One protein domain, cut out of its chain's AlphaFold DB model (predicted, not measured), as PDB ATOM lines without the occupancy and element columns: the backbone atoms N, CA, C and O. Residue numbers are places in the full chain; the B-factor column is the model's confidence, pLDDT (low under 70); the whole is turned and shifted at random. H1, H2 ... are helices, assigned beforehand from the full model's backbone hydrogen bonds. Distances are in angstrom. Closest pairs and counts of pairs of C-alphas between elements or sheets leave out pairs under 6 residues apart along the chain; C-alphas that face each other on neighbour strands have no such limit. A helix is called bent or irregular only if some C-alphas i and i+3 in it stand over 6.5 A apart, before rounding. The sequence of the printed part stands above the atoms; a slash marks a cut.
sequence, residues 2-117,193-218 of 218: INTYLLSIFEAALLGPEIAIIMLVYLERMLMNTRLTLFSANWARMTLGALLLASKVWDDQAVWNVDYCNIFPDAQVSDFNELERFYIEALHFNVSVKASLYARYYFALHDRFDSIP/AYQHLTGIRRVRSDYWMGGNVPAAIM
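AT A GLANCE: This is residues 2 to 117 and 193 to 218 of the 218 residues of the protein "Cyclin N-terminal domain-containing protein" of Allomyces macrogynus (strain ATCC 38327) (UniProt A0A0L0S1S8). Helices are piled crosswise: H6, H2, H3 and H5 follow one another through the pile, each crossing the next, with H3 near the middle. H1 lies beside H3, H4 lies near the H5 end of the pile, and at that end H7 and a long unnamed tail, residues 198 to 218, run round the outside; residues 110 to 117 stick out beyond H2. The printed part has 142 residues with seven named helices, H1 to H7 in order along the chain, and no named strand; its class is all helix. It is compact, with a radius of gyration of the C-alphas of 15.2 A, and spans 39 by 38 by 28 A.

HOW THE PARTS SIT: H1, residues 2 to 12, is close to but not clearly touching H3, residues 43 to 58; the C-alphas of Ile 2 and Ala 44 are the closest, 7.6 A apart, and the shallow tilt of 34.8 degrees, the same way, is only just short of steep. H2, residues 17 to 34, is the hub, touching three helices. With residues 19 to 27 alone it touches H3, at a steep tilt of 61 degrees, opposite ways; the closest C-alphas, those of Met 23 and Ala 50, are 5.0 A apart. H4, residues 67 to 71, is close to but not clearly touching H1, with the C-alphas of Ala 12 and Ile 71 the closest at 6.6 A. H5, residues 77 to 90, touches residues 49 to 53 of H3, about perpendicular at 82 degrees, closest at the C-alphas of Gly 49 and Leu 83, 5.8 A. H6, residues 99 to 113, touches H2 about perpendicular at 78 degrees, closest at the C-alphas of Ile 21 and Tyr 105, 6.7 A. H7, residues 193 to 197, touches no helix and is irregular: C-alphas 193 and 196 are 7.1 A apart. Every O i to N i+4 pair is within hydrogen-bond range in H1, H3, H5 and H6, against 13 of 14 in H2, 0 of 1 in H4 and 0 of 1 in H7; O i to N i+3 pairs within range number 2 of 2 in H4 and 1 of 2 in H7.

IN THESE COORDINATES: H1 begins at C-alpha 2, (-1.264, 45.879, 16.072). H2 is 26.2 A long, H3 21.7 A, H5 20.0 A and H6 20.9 A. H6 ends at C-alpha 113, (-8.921, 31.738, 14.860), and H7 at C-alpha 197, (-22.199, 61.607, 11.359).

THE WHOLE: The C-alphas of Pro 117 and Asn 212 are the farthest apart, 47.0 A. Residues 118 to 192 are not printed, and the gap across the cut is 38.7 A. Of the links printed whole, none is long. Confidence is under 70 in residues 114 to 117 and 193 to 218.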
ATOM      1  N   ILE A   2      -0.813  46.050  17.469       83.88
ATOM      2  CA  ILE A   2      -1.264  45.879  16.072       83.88
ATOM      3  C   ILE A   2      -2.790  45.852  15.900       83.88
ATOM      4  O   ILE A   2      -3.328  46.579  15.076       83.88
ATOM      5  N   ASN A   3      -3.496  45.084  16.734       83.69
ATOM      6  CA  ASN A   3      -4.954  44.960  16.665       83.69
ATOM      7  C   ASN A   3      -5.644  46.320  16.899       83.69
ATOM      8  O   ASN A   3      -6.435  46.762  16.078       83.69
ATOM      9  N   THR A   4      -5.253  47.038  17.954       85.12
ATOM     10  CA  THR A   4      -5.778  48.376  18.266       85.12
ATOM     11  C   THR A   4      -5.527  49.392  17.152       85.12
ATOM     12  O   THR A   4      -6.406  50.200  16.874       85.12
ATOM     13  N   TYR A   5      -4.352  49.347  16.513       86.31
ATOM     14  CA  TYR A   5      -4.015  50.213  15.381       86.31
ATOM     15  C   TYR A   5      -4.926  49.937  14.182       86.31
ATOM     16  O   TYR A   5      -5.614  50.842  13.719       86.31
ATOM     17  N   LEU A   6      -5.000  48.675  13.742       88.06
ATOM     18  CA  LEU A   6      -5.819  48.286  12.595       88.06
ATOM     19  C   LEU A   6      -7.305  48.554  12.842       88.06
ATOM     20  O   LEU A   6      -7.936  49.187  12.007       88.06
ATOM     21  N   LEU A   7      -7.851  48.160  13.997       88.19
ATOM     22  CA  LEU A   7      -9.259  48.415  14.316       88.19
ATOM     23  C   LEU A   7      -9.595  49.906  14.306       88.19
ATOM     24  O   LEU A   7     -10.636  50.281  13.784       88.19
ATOM     25  N   SER A   8      -8.701  50.757  14.822       87.56
ATOM     26  CA  SER A   8      -8.947  52.202  14.838       87.56
ATOM     27  C   SER A   8      -8.994  52.785  13.424       87.56
ATOM     28  O   SER A   8      -9.794  53.677  13.167       87.56
ATOM     29  N   ILE A   9      -8.180  52.277  12.491       88.69
ATOM     30  CA  ILE A   9      -8.222  52.735  11.094       88.69
ATOM     31  C   ILE A   9      -9.443  52.171  10.373       88.69
ATOM     32  O   ILE A   9     -10.097  52.911   9.651       88.69
ATOM     33  N   PHE A  10      -9.773  50.893  10.575       89.12
ATOM     34  CA  PHE A  10     -10.963  50.279   9.979       89.12
ATOM     35  C   PHE A  10     -12.240  50.991  10.419       89.12
ATOM     36  O   PHE A  10     -13.107  51.254   9.594       89.12
ATOM     37  N   GLU A  11     -12.330  51.367  11.694       88.00
ATOM     38  CA  GLU A  11     -13.446  52.152  12.219       88.00
ATOM     39  C   GLU A  11     -13.448  53.582  11.655       88.00
ATOM     40  O   GLU A  11     -14.484  54.058  11.198       88.00
ATOM     41  N   ALA A  12     -12.294  54.261  11.629       86.38
ATOM     42  CA  ALA A  12     -12.187  55.638  11.139       86.38
ATOM     43  C   ALA A  12     -12.437  55.776   9.627       86.38
ATOM     44  O   ALA A  12     -13.000  56.777   9.190       86.38
ATOM     45  N   ALA A  13     -12.010  54.789   8.840       86.00
ATOM     46  CA  ALA A  13     -12.174  54.744   7.392       86.00
ATOM     47  C   ALA A  13     -13.426  53.964   6.950       86.00
ATOM     48  O   ALA A  13     -13.657  53.847   5.754       86.00
ATOM     49  N   LEU A  14     -14.228  53.451   7.895       87.94
ATOM     50  CA  LEU A  14     -15.453  52.679   7.639       87.94
ATOM     51  C   LEU A  14     -15.233  51.456   6.728       87.94
ATOM     52  O   LEU A  14     -16.083  51.123   5.905       87.94
ATOM     53  N   LEU A  15     -14.095  50.777   6.884       89.00
ATOM     54  CA  LEU A  15     -13.698  49.666   6.020       89.00
ATOM     55  C   LEU A  15     -14.313  48.345   6.487       89.00
ATOM     56  O   LEU A  15     -14.283  48.009   7.676       89.00
ATOM     57  N   GLY A  16     -14.827  47.567   5.535       88.81
ATOM     58  CA  GLY A  16     -15.361  46.235   5.791       88.81
ATOM     59  C   GLY A  16     -14.273  45.179   6.042       88.81
ATOM     60  O   GLY A  16     -13.111  45.348   5.651       88.81
ATOM     61  N   PRO A  17     -14.614  44.060   6.707       90.25
ATOM     62  CA  PRO A  17     -13.666  42.992   7.041       90.25
ATOM     63  C   PRO A  17     -13.036  42.312   5.812       90.25
ATOM     64  O   PRO A  17     -11.934  41.774   5.908       90.25
ATOM     65  N   GLU A  18     -13.689  42.350   4.654       92.62
ATOM     66  CA  GLU A  18     -13.172  41.850   3.379       92.62
ATOM     67  C   GLU A  18     -11.851  42.523   2.981       92.62
ATOM     68  O   GLU A  18     -10.918  41.846   2.534       92.62
ATOM     69  N   ILE A  19     -11.712  43.825   3.256       94.88
ATOM     70  CA  ILE A  19     -10.495  44.596   2.980       94.88
ATOM     71  C   ILE A  19      -9.320  44.073   3.818       94.88
ATOM     72  O   ILE A  19      -8.179  44.069   3.351       94.88
ATOM     73  N   ALA A  20      -9.574  43.545   5.022       93.75
ATOM     74  CA  ALA A  20      -8.529  42.971   5.871       93.75
ATOM     75  C   ALA A  20      -7.892  41.715   5.255       93.75
ATOM     76  O   ALA A  20      -6.686  41.494   5.390       93.75
ATOM     77  N   ILE A  21      -8.679  40.907   4.542       95.12
ATOM     78  CA  ILE A  21      -8.180  39.704   3.869       95.12
ATOM     79  C   ILE A  21      -7.349  40.098   2.647       95.12
ATOM     80  O   ILE A  21      -6.260  39.561   2.445       95.12
ATOM     81  N   ILE A  22      -7.813  41.075   1.865       96.38
ATOM     82  CA  ILE A  22      -7.062  41.608   0.721       96.38
ATOM     83  C   ILE A  22      -5.736  42.232   1.169       96.38
ATOM     84  O   ILE A  22      -4.695  41.954   0.573       96.38
ATOM     85  N   MET A  23      -5.745  43.010   2.253       96.19
ATOM     86  CA  MET A  23      -4.524  43.546   2.853       96.19
ATOM     87  C   MET A  23      -3.499  42.458   3.152       96.19
ATOM     88  O   MET A  23      -2.319  42.626   2.851       96.19
ATOM     89  N   LEU A  24      -3.937  41.344   3.745       95.31
ATOM     90  CA  LEU A  24      -3.050  40.237   4.080       95.31
ATOM     91  C   LEU A  24      -2.416  39.630   2.819       95.31
ATOM     92  O   LEU A  24      -1.213  39.373   2.807       95.31
ATOM     93  N   VAL A  25      -3.192  39.486   1.739       96.62
ATOM     94  CA  VAL A  25      -2.684  39.046   0.428       96.62
ATOM     95  C   VAL A  25      -1.623  40.014  -0.104       96.62
ATOM     96  O   VAL A  25      -0.579  39.579  -0.589       96.62
ATOM     97  N   TYR A  26      -1.870  41.323  -0.033       97.00
ATOM     98  CA  TYR A  26      -0.930  42.336  -0.520       97.00
ATOM     99  C   TYR A  26       0.343  42.408   0.321       97.00
ATOM    100  O   TYR A  26       1.431  42.542  -0.237       97.00
ATOM    101  N   LEU A  27       0.227  42.280   1.642       95.62
ATOM    102  CA  LEU A  27       1.368  42.219   2.548       95.62
ATOM    103  C   LEU A  27       2.262  41.018   2.225       95.62
ATOM    104  O   LEU A  27       3.469  41.182   2.078       95.62
ATOM    105  N   GLU A  28       1.679  39.834   2.035       94.94
ATOM    106  CA  GLU A  28       2.443  38.633   1.690       94.94
ATOM    107  C   GLU A  28       3.122  38.748   0.317       94.94
ATOM    108  O   GLU A  28       4.311  38.454   0.197       94.94
ATOM    109  N   ARG A  29       2.411  39.248  -0.705       95.38
ATOM    110  CA  ARG A  29       2.997  39.492  -2.036       95.38
ATOM    111  C   ARG A  29       4.173  40.457  -1.974       95.38
ATOM    112  O   ARG A  29       5.205  40.192  -2.584       95.38
ATOM    113  N   MET A  30       4.022  41.558  -1.241       95.12
ATOM    114  CA  MET A  30       5.086  42.545  -1.105       95.12
ATOM    115  C   MET A  30       6.326  41.926  -0.457       95.12
ATOM    116  O   MET A  30       7.408  42.040  -1.024       95.12
ATOM    117  N   LEU A  31       6.167  41.201   0.655       94.25
ATOM    118  CA  LEU A  31       7.274  40.531   1.351       94.25
ATOM    119  C   LEU A  31       8.016  39.530   0.455       94.25
ATOM    120  O   LEU A  31       9.246  39.463   0.476       94.25
ATOM    121  N   MET A  32       7.277  38.771  -0.359       93.19
ATOM    122  CA  MET A  32       7.863  37.818  -1.305       93.19
ATOM    123  C   MET A  32       8.673  38.510  -2.411       93.19
ATOM    124  O   MET A  32       9.710  37.985  -2.821       93.19
ATOM    125  N   ASN A  33       8.231  39.680  -2.875       93.19
ATOM    126  CA  ASN A  33       8.839  40.376  -4.009       93.19
ATOM    127  C   ASN A  33      10.019  41.277  -3.604       93.19
ATOM    128  O   ASN A  33      11.032  41.313  -4.302       93.19
ATOM    129  N   THR A  34       9.919  42.000  -2.484       88.38
ATOM    130  CA  THR A  34      10.903  43.026  -2.080       88.38
ATOM    131  C   THR A  34      12.031  42.485  -1.204       88.38
ATOM    132  O   THR A  34      12.995  43.202  -0.942       88.38
ATOM    133  N   ARG A  35      11.938  41.222  -0.753       85.56
ATOM    134  CA  ARG A  35      12.838  40.602   0.242       85.56
ATOM    135  C   ARG A  35      12.907  41.365   1.571       85.56
ATOM    136  O   ARG A  35      13.822  41.134   2.361       85.56
ATOM    137  N   LEU A  36      11.952  42.257   1.820       86.56
ATOM    138  CA  LEU A  36      11.813  42.932   3.099       86.56
ATOM    139  C   LEU A  36      11.254  41.959   4.131       86.56
ATOM    140  O   LEU A  36      10.454  41.076   3.823       86.56
ATOM    141  N   THR A  37      11.673  42.131   5.377       87.56
ATOM    142  CA  THR A  37      11.196  41.335   6.507       87.56
ATOM    143  C   THR A  37      10.408  42.214   7.467       87.56
ATOM    144  O   THR A  37      10.772  43.361   7.726       87.56
ATOM    145  N   LEU A  38       9.325  41.665   8.019       88.25
ATOM    146  CA  LEU A  38       8.533  42.346   9.040       88.25
ATOM    147  C   LEU A  38       9.304  42.410  10.363       88.25
ATOM    148  O   LEU A  38       9.640  41.385  10.955       88.25
ATOM    149  N   PHE A  39       9.512  43.626  10.850       87.12
ATOM    150  CA  PHE A  39      10.104  43.951  12.140       87.12
ATOM    151  C   PHE A  39       9.140  44.789  12.983       87.12
ATOM    152  O   PHE A  39       8.196  45.408  12.487       87.12
ATOM    153  N   SER A  40       9.410  44.880  14.287       83.94
ATOM    154  CA  SER A  40       8.623  45.700  15.219       83.94
ATOM    155  C   SER A  40       8.623  47.199  14.883       83.94
ATOM    156  O   SER A  40       7.744  47.911  15.362       83.94
ATOM    157  N   ALA A  41       9.571  47.667  14.064       81.94
ATOM    158  CA  ALA A  41       9.702  49.067  13.662       81.94
ATOM    159  C   ALA A  41       8.976  49.422  12.348       81.94
ATOM    160  O   ALA A  41       8.541  50.560  12.199       81.94
ATOM    161  N   ASN A  42       8.825  48.480  11.405       86.75
ATOM    162  CA  ASN A  42       8.289  48.760  10.061       86.75
ATOM    163  C   ASN A  42       6.866  48.218   9.827       86.75
ATOM    164  O   ASN A  42       6.181  48.691   8.919       86.75
ATOM    165  N   TRP A  43       6.376  47.288  10.663       90.00
ATOM    166  CA  TRP A  43       5.080  46.627  10.449       90.00
ATOM    167  C   TRP A  43       3.918  47.609  10.270       90.00
ATOM    168  O   TRP A  43       3.051  47.376   9.431       90.00
ATOM    169  N   ALA A  44       3.902  48.716  11.020       88.94
ATOM    170  CA  ALA A  44       2.818  49.693  10.950       88.94
ATOM    171  C   ALA A  44       2.741  50.306   9.547       88.94
ATOM    172  O   ALA A  44       1.680  50.309   8.928       88.94
ATOM    173  N   ARG A  45       3.885  50.719   8.990       88.88
ATOM    174  CA  ARG A  45       3.943  51.346   7.666       88.88
ATOM    175  C   ARG A  45       3.720  50.343   6.529       88.88
ATOM    176  O   ARG A  45       3.031  50.673   5.568       88.88
ATOM    177  N   MET A  46       4.194  49.103   6.679       92.44
ATOM    178  CA  MET A  46       3.919  48.021   5.723       92.44
ATOM    179  C   MET A  46       2.423  47.674   5.678       92.44
ATOM    180  O   MET A  46       1.829  47.611   4.604       92.44
ATOM    181  N   THR A  47       1.783  47.509   6.840       93.38
ATOM    182  CA  THR A  47       0.334  47.238   6.903       93.38
ATOM    183  C   THR A  47      -0.501  48.414   6.399       93.38
ATOM    184  O   THR A  47      -1.484  48.195   5.697       93.38
ATOM    185  N   LEU A  48      -0.085  49.654   6.670       92.62
ATOM    186  CA  LEU A  48      -0.732  50.855   6.143       92.62
ATOM    187  C   LEU A  48      -0.659  50.922   4.612       92.62
ATOM    188  O   LEU A  48      -1.657  51.233   3.974       92.62
ATOM    189  N   GLY A  49       0.486  50.591   4.010       93.81
ATOM    190  CA  GLY A  49       0.622  50.554   2.551       93.81
ATOM    191  C   GLY A  49      -0.308  49.530   1.898       93.81
ATOM    192  O   GLY A  49      -0.997  49.849   0.929       93.81
ATOM    193  N   ALA A  50      -0.410  48.332   2.489       95.44
ATOM    194  CA  ALA A  50      -1.381  47.330   2.055       95.44
ATOM    195  C   ALA A  50      -2.823  47.842   2.177       95.44
ATOM    196  O   ALA A  50      -3.624  47.595   1.277       95.44
ATOM    197  N   LEU A  51      -3.144  48.553   3.264       94.88
ATOM    198  CA  LEU A  51      -4.476  49.098   3.526       94.88
ATOM    199  C   LEU A  51      -4.894  50.130   2.487       94.88
ATOM    200  O   LEU A  51      -5.982  50.012   1.935       94.88
ATOM    201  N   LEU A  52      -4.023  51.107   2.214       93.56
ATOM    202  CA  LEU A  52      -4.274  52.174   1.242       93.56
ATOM    203  C   LEU A  52      -4.560  51.604  -0.146       93.56
ATOM    204  O   LEU A  52      -5.450  52.075  -0.848       93.56
ATOM    205  N   LEU A  53      -3.805  50.580  -0.547       94.69
ATOM    206  CA  LEU A  53      -4.002  49.950  -1.843       94.69
ATOM    207  C   LEU A  53      -5.248  49.055  -1.862       94.69
ATOM    208  O   LEU A  53      -5.946  48.992  -2.871       94.69
ATOM    209  N   ALA A  54      -5.532  48.347  -0.766       95.12
ATOM    210  CA  ALA A  54      -6.696  47.475  -0.664       95.12
ATOM    211  C   ALA A  54      -8.004  48.269  -0.691       95.12
ATOM    212  O   ALA A  54      -8.880  47.920  -1.477       95.12
ATOM    213  N   SER A  55      -8.111  49.351   0.086       92.81
ATOM    214  CA  SER A  55      -9.295  50.215   0.073       92.81
ATOM    215  C   SER A  55      -9.529  50.807  -1.313       92.81
ATOM    216  O   SER A  55     -10.628  50.743  -1.829       92.81
ATOM    217  N   LYS A  56      -8.493  51.273  -2.010       91.50
ATOM    218  CA  LYS A  56      -8.681  51.855  -3.347       91.50
ATOM    219  C   LYS A  56      -9.156  50.883  -4.422       91.50
ATOM    220  O   LYS A  56      -9.792  51.309  -5.380       91.50
ATOM    221  N   VAL A  57      -8.756  49.618  -4.332       92.81
ATOM    222  CA  VAL A  57      -9.032  48.623  -5.381       92.81
ATOM    223  C   VAL A  57     -10.306  47.832  -5.090       92.81
ATOM    224  O   VAL A  57     -10.959  47.387  -6.030       92.81
ATOM    225  N   TRP A  58     -10.625  47.616  -3.812       91.19
ATOM    226  CA  TRP A  58     -11.672  46.690  -3.379       91.19
ATOM    227  C   TRP A  58     -12.785  47.327  -2.555       91.19
ATOM    228  O   TRP A  58     -13.779  46.650  -2.314       91.19
ATOM    229  N   ASP A  59     -12.633  48.574  -2.112       89.38
ATOM    230  CA  ASP A  59     -13.756  49.327  -1.565       89.38
ATOM    231  C   ASP A  59     -14.595  49.890  -2.719       89.38
ATOM    232  O   ASP A  59     -14.063  50.366  -3.726       89.38
ATOM    233  N   ASP A  60     -15.914  49.845  -2.567       85.81
ATOM    234  CA  ASP A  60     -16.850  50.409  -3.540       85.81
ATOM    235  C   ASP A  60     -16.931  51.944  -3.418       85.81
ATOM    236  O   ASP A  60     -17.448  52.625  -4.309       85.81
ATOM    237  N   GLN A  61     -16.433  52.508  -2.312       82.50
ATOM    238  CA  GLN A  61     -16.356  53.950  -2.107       82.50
ATOM    239  C   GLN A  61     -15.073  54.540  -2.697       82.50
ATOM    240  O   GLN A  61     -13.979  54.001  -2.560       82.50
ATOM    241  N   ALA A  62     -15.191  55.710  -3.329       82.00
ATOM    242  CA  ALA A  62     -14.023  56.442  -3.802       82.00
ATOM    243  C   ALA A  62     -13.228  56.999  -2.610       82.00
ATOM    244  O   ALA A  62     -13.733  57.840  -1.864       82.00
ATOM    245  N   VAL A  63     -11.976  56.556  -2.466       85.56
ATOM    246  CA  VAL A  63     -11.080  56.967  -1.376       85.56
ATOM    247  C   VAL A  63      -9.935  57.827  -1.907       85.56
ATOM    248  O   VAL A  63      -9.197  57.419  -2.812       85.56
ATOM    249  N   TRP A  64      -9.727  59.005  -1.312       87.69
ATOM    250  CA  TRP A  64      -8.584  59.864  -1.620       87.69
ATOM    251  C   TRP A  64      -7.521  59.816  -0.517       87.69
ATOM    252  O   TRP A  64      -7.818  59.718   0.669       87.69
ATOM    253  N   ASN A  65      -6.246  59.981  -0.890       88.81
ATOM    254  CA  ASN A  65      -5.140  59.994   0.084       88.81
ATOM    255  C   ASN A  65      -5.241  61.146   1.097       88.81
ATOM    256  O   ASN A  65      -4.745  61.027   2.214       88.81
ATOM    257  N   VAL A  66      -5.898  62.253   0.729       87.38
ATOM    258  CA  VAL A  66      -6.135  63.382   1.641       87.38
ATOM    259  C   VAL A  66      -7.078  63.015   2.789       87.38
ATOM    260  O   VAL A  66      -6.907  63.526   3.891       87.38
ATOM    261  N   ASP A  67      -8.004  62.072   2.583       87.06
ATOM    262  CA  ASP A  67      -8.935  61.646   3.631       87.06
ATOM    263  C   ASP A  67      -8.193  60.937   4.774       87.06
ATOM    264  O   ASP A  67      -8.539  61.099   5.946       87.06
ATOM    265  N   TYR A  68      -7.095  60.240   4.462       86.00
ATOM    266  CA  TYR A  68      -6.234  59.611   5.464       86.00
ATOM    267  C   TYR A  68      -5.465  60.616   6.328       86.00
ATOM    268  O   TYR A  68      -5.088  60.273   7.448       86.00
ATOM    269  N   CYS A  69      -5.294  61.868   5.891       86.44
ATOM    270  CA  CYS A  69      -4.694  62.915   6.729       86.44
ATOM    271  C   CYS A  69      -5.609  63.307   7.899       86.44
ATOM    272  O   CYS A  69      -5.129  63.723   8.950       86.44
ATOM    273  N   ASN A  70      -6.927  63.111   7.769       84.25
ATOM    274  CA  ASN A  70      -7.863  63.324   8.878       84.25
ATOM    275  C   ASN A  70      -7.737  62.229   9.951       84.25
ATOM    276  O   ASN A  70      -7.971  62.481  11.134       84.25
ATOM    277  N   ILE A  71      -7.357  61.017   9.533       84.75
ATOM    278  CA  ILE A  71      -7.125  59.862  10.410       84.75
ATOM    279  C   ILE A  71      -5.740  59.962  11.070       84.75
ATOM    280  O   ILE A  71      -5.587  59.622  12.246       84.75
ATOM    281  N   PHE A  72      -4.758  60.475  10.327       83.94
ATOM    282  CA  PHE A  72      -3.364  60.634  10.728       83.94
ATOM    283  C   PHE A  72      -2.915  62.100  10.606       83.94
ATOM    284  O   PHE A  72      -2.301  62.473   9.606       83.94
ATOM    285  N   PRO A  73      -3.182  62.938  11.623       77.25
ATOM    286  CA  PRO A  73      -2.924  64.378  11.544       77.25
ATOM    287  C   PRO A  73      -1.436  64.737  11.421       77.25
ATOM    288  O   PRO A  73      -1.108  65.814  10.931       77.25
ATOM    289  N   ASP A  74      -0.541  63.842  11.847       80.75
ATOM    290  CA  ASP A  74       0.912  64.055  11.803       80.75
ATOM    291  C   ASP A  74       1.545  63.648  10.458       80.75
ATOM    292  O   ASP A  74       2.743  63.843  10.253       80.75
ATOM    293  N   ALA A  75       0.761  63.077   9.538       81.94
ATOM    294  CA  ALA A  75       1.231  62.580   8.249       81.94
ATOM    295  C   ALA A  75       0.893  63.541   7.110       81.94
ATOM    296  O   ALA A  75      -0.188  64.130   7.074       81.94
ATOM    297  N   GLN A  76       1.799  63.669   6.141       86.31
ATOM    298  CA  GLN A  76       1.549  64.484   4.958       86.31
ATOM    299  C   GLN A  76       0.931  63.649   3.833       86.31
ATOM    300  O   GLN A  76       1.225  62.466   3.667       86.31
ATOM    301  N   VAL A  77       0.133  64.292   2.972       89.00
ATOM    302  CA  VAL A  77      -0.429  63.650   1.766       89.00
ATOM    303  C   VAL A  77       0.683  63.060   0.882       89.00
ATOM    304  O   VAL A  77       0.500  62.020   0.249       89.00
ATOM    305  N   SER A  78       1.858  63.700   0.855       89.19
ATOM    306  CA  SER A  78       3.035  63.216   0.128       89.19
ATOM    307  C   SER A  78       3.518  61.850   0.614       89.19
ATOM    308  O   SER A  78       3.850  61.019  -0.228       89.19
ATOM    309  N   ASP A  79       3.494  61.592   1.925       89.12
ATOM    310  CA  ASP A  79       3.909  60.309   2.503       89.12
ATOM    311  C   ASP A  79       2.997  59.170   2.045       89.12
ATOM    312  O   ASP A  79       3.472  58.088   1.698       89.12
ATOM    313  N   PHE A  80       1.685  59.418   2.011       90.94
ATOM    314  CA  PHE A  80       0.705  58.449   1.521       90.94
ATOM    315  C   PHE A  80       0.881  58.178   0.027       90.94
ATOM    316  O   PHE A  80       0.845  57.026  -0.398       90.94
ATOM    317  N   ASN A  81       1.133  59.225  -0.762       92.62
ATOM    318  CA  ASN A  81       1.392  59.089  -2.193       92.62
ATOM    319  C   ASN A  81       2.677  58.292  -2.477       92.62
ATOM    320  O   ASN A  81       2.717  57.515  -3.426       92.62
ATOM    321  N   GLU A  82       3.747  58.508  -1.708       92.69
ATOM    322  CA  GLU A  82       4.999  57.756  -1.854       92.69
ATOM    323  C   GLU A  82       4.810  56.290  -1.452       92.69
ATOM    324  O   GLU A  82       5.215  55.389  -2.184       92.69
ATOM    325  N   LEU A  83       4.122  56.052  -0.334       92.00
ATOM    326  CA  LEU A  83       3.829  54.712   0.158       92.00
ATOM    327  C   LEU A  83       2.961  53.911  -0.819       92.00
ATOM    328  O   LEU A  83       3.245  52.744  -1.077       92.00
ATOM    329  N   GLU A  84       1.939  54.532  -1.403       93.38
ATOM    330  CA  GLU A  84       1.107  53.895  -2.422       93.38
ATOM    331  C   GLU A  84       1.916  53.512  -3.666       93.38
ATOM    332  O   GLU A  84       1.809  52.379  -4.139       93.38
ATOM    333  N   ARG A  85       2.760  54.425  -4.173       93.38
ATOM    334  CA  ARG A  85       3.634  54.138  -5.322       93.38
ATOM    335  C   ARG A  85       4.565  52.969  -5.030       93.38
ATOM    336  O   ARG A  85       4.605  52.025  -5.813       93.38
ATOM    337  N   PHE A  86       5.227  52.999  -3.874       93.69
ATOM    338  CA  PHE A  86       6.089  51.912  -3.426       93.69
ATOM    339  C   PHE A  86       5.342  50.573  -3.398       93.69
ATOM    340  O   PHE A  86       5.843  49.576  -3.911       93.69
ATOM    341  N   TYR A  87       4.125  50.539  -2.849       94.62
ATOM    342  CA  TYR A  87       3.355  49.300  -2.747       94.62
ATOM    343  C   TYR A  87       2.944  48.750  -4.116       94.62
ATOM    344  O   TYR A  87       3.054  47.550  -4.361       94.62
ATOM    345  N   ILE A  88       2.501  49.613  -5.031       95.06
ATOM    346  CA  ILE A  88       2.129  49.202  -6.390       95.06
ATOM    347  C   ILE A  88       3.341  48.623  -7.133       95.06
ATOM    348  O   ILE A  88       3.229  47.566  -7.764       95.06
ATOM    349  N   GLU A  89       4.501  49.272  -7.024       95.00
ATOM    350  CA  GLU A  89       5.756  48.799  -7.615       95.00
ATOM    351  C   GLU A  89       6.206  47.470  -6.997       95.00
ATOM    352  O   GLU A  89       6.541  46.531  -7.724       95.00
ATOM    353  N   ALA A  90       6.129  47.350  -5.671       94.44
ATOM    354  CA  ALA A  90       6.459  46.137  -4.936       94.44
ATOM    355  C   ALA A  90       5.552  44.951  -5.300       94.44
ATOM    356  O   ALA A  90       5.989  43.800  -5.304       94.44
ATOM    357  N   LEU A  91       4.288  45.206  -5.644       95.31
ATOM    358  CA  LEU A  91       3.364  44.186  -6.142       95.31
ATOM    359  C   LEU A  91       3.568  43.872  -7.631       95.31
ATOM    360  O   LEU A  91       2.846  43.030  -8.169       95.31
ATOM    361  N   HIS A  92       4.513  44.534  -8.307       95.25
ATOM    362  CA  HIS A  92       4.673  44.492  -9.760       95.25
ATOM    363  C   HIS A  92       3.347  44.769 -10.483       95.25
ATOM    364  O   HIS A  92       2.990  44.078 -11.436       95.25
ATOM    365  N   PHE A  93       2.586  45.748  -9.982       95.00
ATOM    366  CA  PHE A  93       1.262  46.131 -10.483       95.00
ATOM    367  C   PHE A  93       0.208  45.005 -10.438       95.00
ATOM    368  O   PHE A  93      -0.903  45.163 -10.948       95.00
ATOM    369  N   ASN A  94       0.497  43.872  -9.787       95.50
ATOM    370  CA  ASN A  94      -0.451  42.778  -9.623       95.50
ATOM    371  C   ASN A  94      -1.362  43.011  -8.410       95.50
ATOM    372  O   ASN A  94      -1.201  42.397  -7.351       95.50
ATOM    373  N   VAL A  95      -2.361  43.868  -8.600       95.19
ATOM    374  CA  VAL A  95      -3.424  44.143  -7.614       95.19
ATOM    375  C   VAL A  95      -4.590  43.151  -7.700       95.19
ATOM    376  O   VAL A  95      -5.468  43.118  -6.849       95.19
ATOM    377  N   SER A  96      -4.607  42.279  -8.710       95.69
ATOM    378  CA  SER A  96      -5.710  41.334  -8.886       95.69
ATOM    379  C   SER A  96      -5.712  40.253  -7.794       95.69
ATOM    380  O   SER A  96      -4.704  39.578  -7.546       95.69
ATOM    381  N   VAL A  97      -6.857  40.043  -7.148       96.00
ATOM    382  CA  VAL A  97      -7.080  38.948  -6.194       96.00
ATOM    383  C   VAL A  97      -8.200  38.072  -6.733       96.00
ATOM    384  O   VAL A  97      -9.328  38.507  -6.921       96.00
ATOM    385  N   LYS A  98      -7.876  36.812  -7.030       96.06
ATOM    386  CA  LYS A  98      -8.864  35.837  -7.502       96.06
ATOM    387  C   LYS A  98      -9.768  35.419  -6.344       96.06
ATOM    388  O   LYS A  98      -9.276  35.233  -5.233       96.06
ATOM    389  N   ALA A  99     -11.040  35.138  -6.629       95.38
ATOM    390  CA  ALA A  99     -11.988  34.630  -5.632       95.38
ATOM    391  C   ALA A  99     -11.478  33.362  -4.918       95.38
ATOM    392  O   ALA A  99     -11.608  33.235  -3.705       95.38
ATOM    393  N   SER A 100     -10.812  32.457  -5.645       96.69
ATOM    394  CA  SER A 100     -10.196  31.256  -5.063       96.69
ATOM    395  C   SER A 100      -9.058  31.571  -4.091       96.69
ATOM    396  O   SER A 100      -8.903  30.889  -3.081       96.69
ATOM    397  N   LEU A 101      -8.271  32.614  -4.377       96.31
ATOM    398  CA  LEU A 101      -7.210  33.066  -3.488       96.31
ATOM    399  C   LEU A 101      -7.818  33.666  -2.222       96.31
ATOM    400  O   LEU A 101      -7.461  33.237  -1.133       96.31
ATOM    401  N   TYR A 102      -8.778  34.581  -2.372       95.88
ATOM    402  CA  TYR A 102      -9.508  35.168  -1.248       95.88
ATOM    403  C   TYR A 102     -10.113  34.090  -0.340       95.88
ATOM    404  O   TYR A 102      -9.850  34.082   0.860       95.88
ATOM    405  N   ALA A 103     -10.841  33.126  -0.918       95.31
ATOM    406  CA  ALA A 103     -11.454  32.027  -0.175       95.31
ATOM    407  C   ALA A 103     -10.417  31.212   0.612       95.31
ATOM    408  O   ALA A 103     -10.652  30.866   1.766       95.31
ATOM    409  N   ARG A 104      -9.240  30.954   0.028       95.06
ATOM    410  CA  ARG A 104      -8.152  30.249   0.716       95.06
ATOM    411  C   ARG A 104      -7.663  31.007   1.952       95.06
ATOM    412  O   ARG A 104      -7.496  30.383   2.993       95.06
ATOM    413  N   TYR A 105      -7.449  32.322   1.854       95.25
ATOM    414  CA  TYR A 105      -7.062  33.131   3.020       95.25
ATOM    415  C   TYR A 105      -8.183  33.205   4.051       95.25
ATOM    416  O   TYR A 105      -7.919  33.039   5.238       95.25
ATOM    417  N   TYR A 106      -9.425  33.401   3.605       92.94
ATOM    418  CA  TYR A 106     -10.595  33.432   4.475       92.94
ATOM    419  C   TYR A 106     -10.706  32.150   5.310       92.94
ATOM    420  O   TYR A 106     -10.743  32.219   6.536       92.94
ATOM    421  N   PHE A 107     -10.686  30.977   4.666       92.25
ATOM    422  CA  PHE A 107     -10.791  29.700   5.371       92.25
ATOM    423  C   PHE A 107      -9.564  29.401   6.235       92.25
ATOM    424  O   PHE A 107      -9.728  28.895   7.338       92.25
ATOM    425  N   ALA A 108      -8.354  29.758   5.793       91.56
ATOM    426  CA  ALA A 108      -7.147  29.579   6.602       91.56
ATOM    427  C   ALA A 108      -7.160  30.442   7.877       91.56
ATOM    428  O   ALA A 108      -6.722  29.996   8.935       91.56
ATOM    429  N   LEU A 109      -7.667  31.676   7.791       90.00
ATOM    430  CA  LEU A 109      -7.869  32.531   8.961       90.00
ATOM    431  C   LEU A 109      -8.970  31.969   9.862       90.00
ATOM    432  O   LEU A 109      -8.783  31.903  11.074       90.00
ATOM    433  N   HIS A 110     -10.087  31.537   9.279       85.06
ATOM    434  CA  HIS A 110     -11.197  30.955  10.024       85.06
ATOM    435  C   HIS A 110     -10.763  29.718  10.823       85.06
ATOM    436  O   HIS A 110     -11.031  29.643  12.015       85.06
ATOM    437  N   ASP A 111     -10.063  28.776  10.190       87.12
ATOM    438  CA  ASP A 111      -9.560  27.552  10.828       87.12
ATOM    439  C   ASP A 111      -8.583  27.859  11.974       87.12
ATOM    440  O   ASP A 111      -8.585  27.212  13.017       87.12
ATOM    441  N   ARG A 112      -7.772  28.912  11.818       86.56
ATOM    442  CA  ARG A 112      -6.765  29.295  12.813       86.56
ATOM    443  C   ARG A 112      -7.326  30.050  14.019       86.56
ATOM    444  O   ARG A 112      -6.736  29.969  15.095       86.56
ATOM    445  N   PHE A 113      -8.386  30.832  13.833       82.00
ATOM    446  CA  PHE A 113      -8.921  31.738  14.860       82.00
ATOM    447  C   PHE A 113     -10.314  31.356  15.374       82.00
ATOM    448  O   PHE A 113     -10.828  32.055  16.243       82.00
ATOM    449  N   ASP A 114     -10.884  30.272  14.842       65.38
ATOM    450  CA  ASP A 114     -12.100  29.557  15.242       65.38
ATOM    451  C   ASP A 114     -13.061  30.360  16.139       65.38
ATOM    452  O   ASP A 114     -13.036  30.290  17.369       65.38
ATOM    453  N   SER A 115     -13.898  31.189  15.506       61.38
ATOM    454  CA  SER A 115     -14.826  32.081  16.217       61.38
ATOM    455  C   SER A 115     -16.259  32.063  15.690       61.38
ATOM    456  O   SER A 115     -17.123  32.722  16.269       61.38
ATOM    457  N   ILE A 116     -16.548  31.325  14.616       58.38
ATOM    458  CA  ILE A 116     -17.921  31.113  14.156       58.38
ATOM    459  C   ILE A 116     -18.233  29.644  14.401       58.38
ATOM    460  O   ILE A 116     -17.544  28.787  13.848       58.38
ATOM    461  N   PRO A 117     -19.254  29.316  15.209       55.03
ATOM    462  CA  PRO A 117     -19.689  27.942  15.339       55.03
ATOM    463  C   PRO A 117     -20.077  27.430  13.947       55.03
ATOM    464  O   PRO A 117     -21.147  27.748  13.440       55.03
ATOM    465  N   ALA A 193     -18.928  64.452   2.991       42.44
ATOM    466  CA  ALA A 193     -20.348  64.708   3.263       42.44
ATOM    467  C   ALA A 193     -20.938  63.783   4.355       42.44
ATOM    468  O   ALA A 193     -21.894  64.165   5.029       42.44
ATOM    469  N   TYR A 194     -20.331  62.614   4.592       42.72
ATOM    470  CA  TYR A 194     -20.747  61.663   5.631       42.72
ATOM    471  C   TYR A 194     -19.872  61.703   6.902       42.72
ATOM    472  O   TYR A 194     -20.176  61.015   7.877       42.72
ATOM    473  N   GLN A 195     -18.824  62.539   6.950       47.09
ATOM    474  CA  GLN A 195     -17.891  62.609   8.091       47.09
ATOM    475  C   GLN A 195     -18.504  63.244   9.349       47.09
ATOM    476  O   GLN A 195     -18.110  62.902  10.459       47.09
ATOM    477  N   HIS A 196     -19.509  64.118   9.224       43.34
ATOM    478  CA  HIS A 196     -20.155  64.753  10.386       43.34
ATOM    479  C   HIS A 196     -21.062  63.811  11.203       43.34
ATOM    480  O   HIS A 196     -21.511  64.187  12.285       43.34
ATOM    481  N   LEU A 197     -21.338  62.600  10.703       44.16
ATOM    482  CA  LEU A 197     -22.199  61.607  11.359       44.16
ATOM    483  C   LEU A 197     -21.417  60.524  12.111       44.16
ATOM    484  O   LEU A 197     -21.998  59.804  12.921       44.16
ATOM    485  N   THR A 198     -20.112  60.403  11.872       45.38
ATOM    486  CA  THR A 198     -19.278  59.355  12.460       45.38
ATOM    487  C   THR A 198     -18.284  60.016  13.406       45.38
ATOM    488  O   THR A 198     -17.451  60.819  13.010       45.38
ATOM    489  N   GLY A 199     -18.410  59.771  14.710       41.09
ATOM    490  CA  GLY A 199     -17.487  60.303  15.716       41.09
ATOM    491  C   GLY A 199     -16.105  59.661  15.594       41.09
ATOM    492  O   GLY A 199     -15.764  58.804  16.405       41.09
ATOM    493  N   ILE A 200     -15.329  60.048  14.576       50.88
ATOM    494  CA  ILE A 200     -14.034  59.458  14.228       50.88
ATOM    495  C   ILE A 200     -13.088  59.552  15.434       50.88
ATOM    496  O   ILE A 200     -12.619  60.631  15.812       50.88
ATOM    497  N   ARG A 201     -12.778  58.401  16.046       51.69
ATOM    498  CA  ARG A 201     -11.672  58.283  17.002       51.69
ATOM    499  C   ARG A 201     -10.367  58.430  16.228       51.69
ATOM    500  O   ARG A 201      -9.992  57.552  15.460       51.69
ATOM    501  N   ARG A 202      -9.664  59.543  16.446       56.50
ATOM    502  CA  ARG A 202      -8.307  59.754  15.923       56.50
ATOM    503  C   ARG A 202      -7.402  58.601  16.363       56.50
ATOM    504  O   ARG A 202      -7.360  58.273  17.552       56.50
ATOM    505  N   VAL A 203      -6.674  58.007  15.421       55.56
ATOM    506  CA  VAL A 203      -5.663  56.993  15.741       55.56
ATOM    507  C   VAL A 203      -4.537  57.705  16.488       55.56
ATOM    508  O   VAL A 203      -4.061  58.749  16.047       55.56
ATOM    509  N   ARG A 204      -4.142  57.186  17.657       50.47
ATOM    510  CA  ARG A 204      -3.030  57.761  18.427       50.47
ATOM    511  C   ARG A 204      -1.760  57.844  17.570       50.47
ATOM    512  O   ARG A 204      -1.414  56.885  16.881       50.47
ATOM    513  N   SER A 205      -1.075  58.980  17.695       49.72
ATOM    514  CA  SER A 205       0.178  59.362  17.024       49.72
ATOM    515  C   SER A 205       1.332  58.367  17.238       49.72
ATOM    516  O   SER A 205       2.251  58.296  16.432       49.72
ATOM    517  N   ASP A 206       1.246  57.520  18.268       54.22
ATOM    518  CA  ASP A 206       2.285  56.591  18.733       54.22
ATOM    519  C   ASP A 206       2.839  55.637  17.648       54.22
ATOM    520  O   ASP A 206       3.928  55.089  17.807       54.22
ATOM    521  N   TYR A 207       2.089  55.394  16.567       53.59
ATOM    522  CA  TYR A 207       2.477  54.488  15.475       53.59
ATOM    523  C   TYR A 207       3.056  55.206  14.255       53.59
ATOM    524  O   TYR A 207       3.590  54.552  13.355       53.59
ATOM    525  N   TRP A 208       2.947  56.534  14.208       55.62
ATOM    526  CA  TRP A 208       3.579  57.325  13.170       55.62
ATOM    527  C   TRP A 208       5.036  57.569  13.544       55.62
ATOM    528  O   TRP A 208       5.361  58.350  14.434       55.62
ATOM    529  N   MET A 209       5.930  56.886  12.834       50.97
ATOM    530  CA  MET A 209       7.358  57.186  12.854       50.97
ATOM    531  C   MET A 209       7.549  58.523  12.123       50.97
ATOM    532  O   MET A 209       7.678  58.558  10.899       50.97
ATOM    533  N   GLY A 210       7.446  59.628  12.861       42.16
ATOM    534  CA  GLY A 210       7.604  60.974  12.324       42.16
ATOM    535  C   GLY A 210       8.993  61.216  11.720       42.16
ATOM    536  O   GLY A 210       9.997  60.734  12.235       42.16
ATOM    537  N   GLY A 211       9.014  62.012  10.644       41.81
ATOM    538  CA  GLY A 211      10.179  62.716  10.101       41.81
ATOM    539  C   GLY A 211      11.210  61.873   9.343       41.81
ATOM    540  O   GLY A 211      12.205  61.447   9.918       41.81
ATOM    541  N   ASN A 212      11.057  61.790   8.016       45.50
ATOM    542  CA  ASN A 212      12.148  61.501   7.072       45.50
ATOM    543  C   ASN A 212      12.663  60.047   7.017       45.50
ATOM    544  O   ASN A 212      13.853  59.824   6.802       45.50
ATOM    545  N   VAL A 213      11.780  59.055   7.176       52.78
ATOM    546  CA  VAL A 213      12.066  57.671   6.759       52.78
ATOM    547  C   VAL A 213      11.512  57.506   5.336       52.78
ATOM    548  O   VAL A 213      10.288  57.441   5.194       52.78
ATOM    549  N   PRO A 214      12.368  57.497   4.293       52.34
ATOM    550  CA  PRO A 214      11.955  57.271   2.910       52.34
ATOM    551  C   PRO A 214      11.139  55.987   2.802       52.34
ATOM    552  O   PRO A 214      11.411  55.033   3.538       52.34
ATOM    553  N   ALA A 215      10.219  55.897   1.838       54.03
ATOM    554  CA  ALA A 215       9.529  54.633   1.571       54.03
ATOM    555  C   ALA A 215      10.516  53.487   1.266       54.03
ATOM    556  O   ALA A 215      10.220  52.326   1.525       54.03
ATOM    557  N   ALA A 216      11.725  53.828   0.806       47.91
ATOM    558  CA  ALA A 216      12.833  52.905   0.585       47.91
ATOM    559  C   ALA A 216      13.475  52.313   1.862       47.91
ATOM    560  O   ALA A 216      14.243  51.364   1.740       47.91
ATOM    561  N   ILE A 217      13.213  52.861   3.058       48.81
ATOM    562  CA  ILE A 217      13.729  52.348   4.351       48.81
ATOM    563  C   ILE A 217      12.658  51.505   5.089       48.81
ATOM    564  O   ILE A 217      12.825  51.152   6.256       48.81
ATOM    565  N   MET A 218      11.544  51.163   4.425       50.16
ATOM    566  CA  MET A 218      10.605  50.151   4.937       50.16
ATOM    567  C   MET A 218      11.240  48.768   5.043       50.16
ATOM    568  O   MET A 218      12.048  48.417   4.161       50.16
TER     569      MET A 218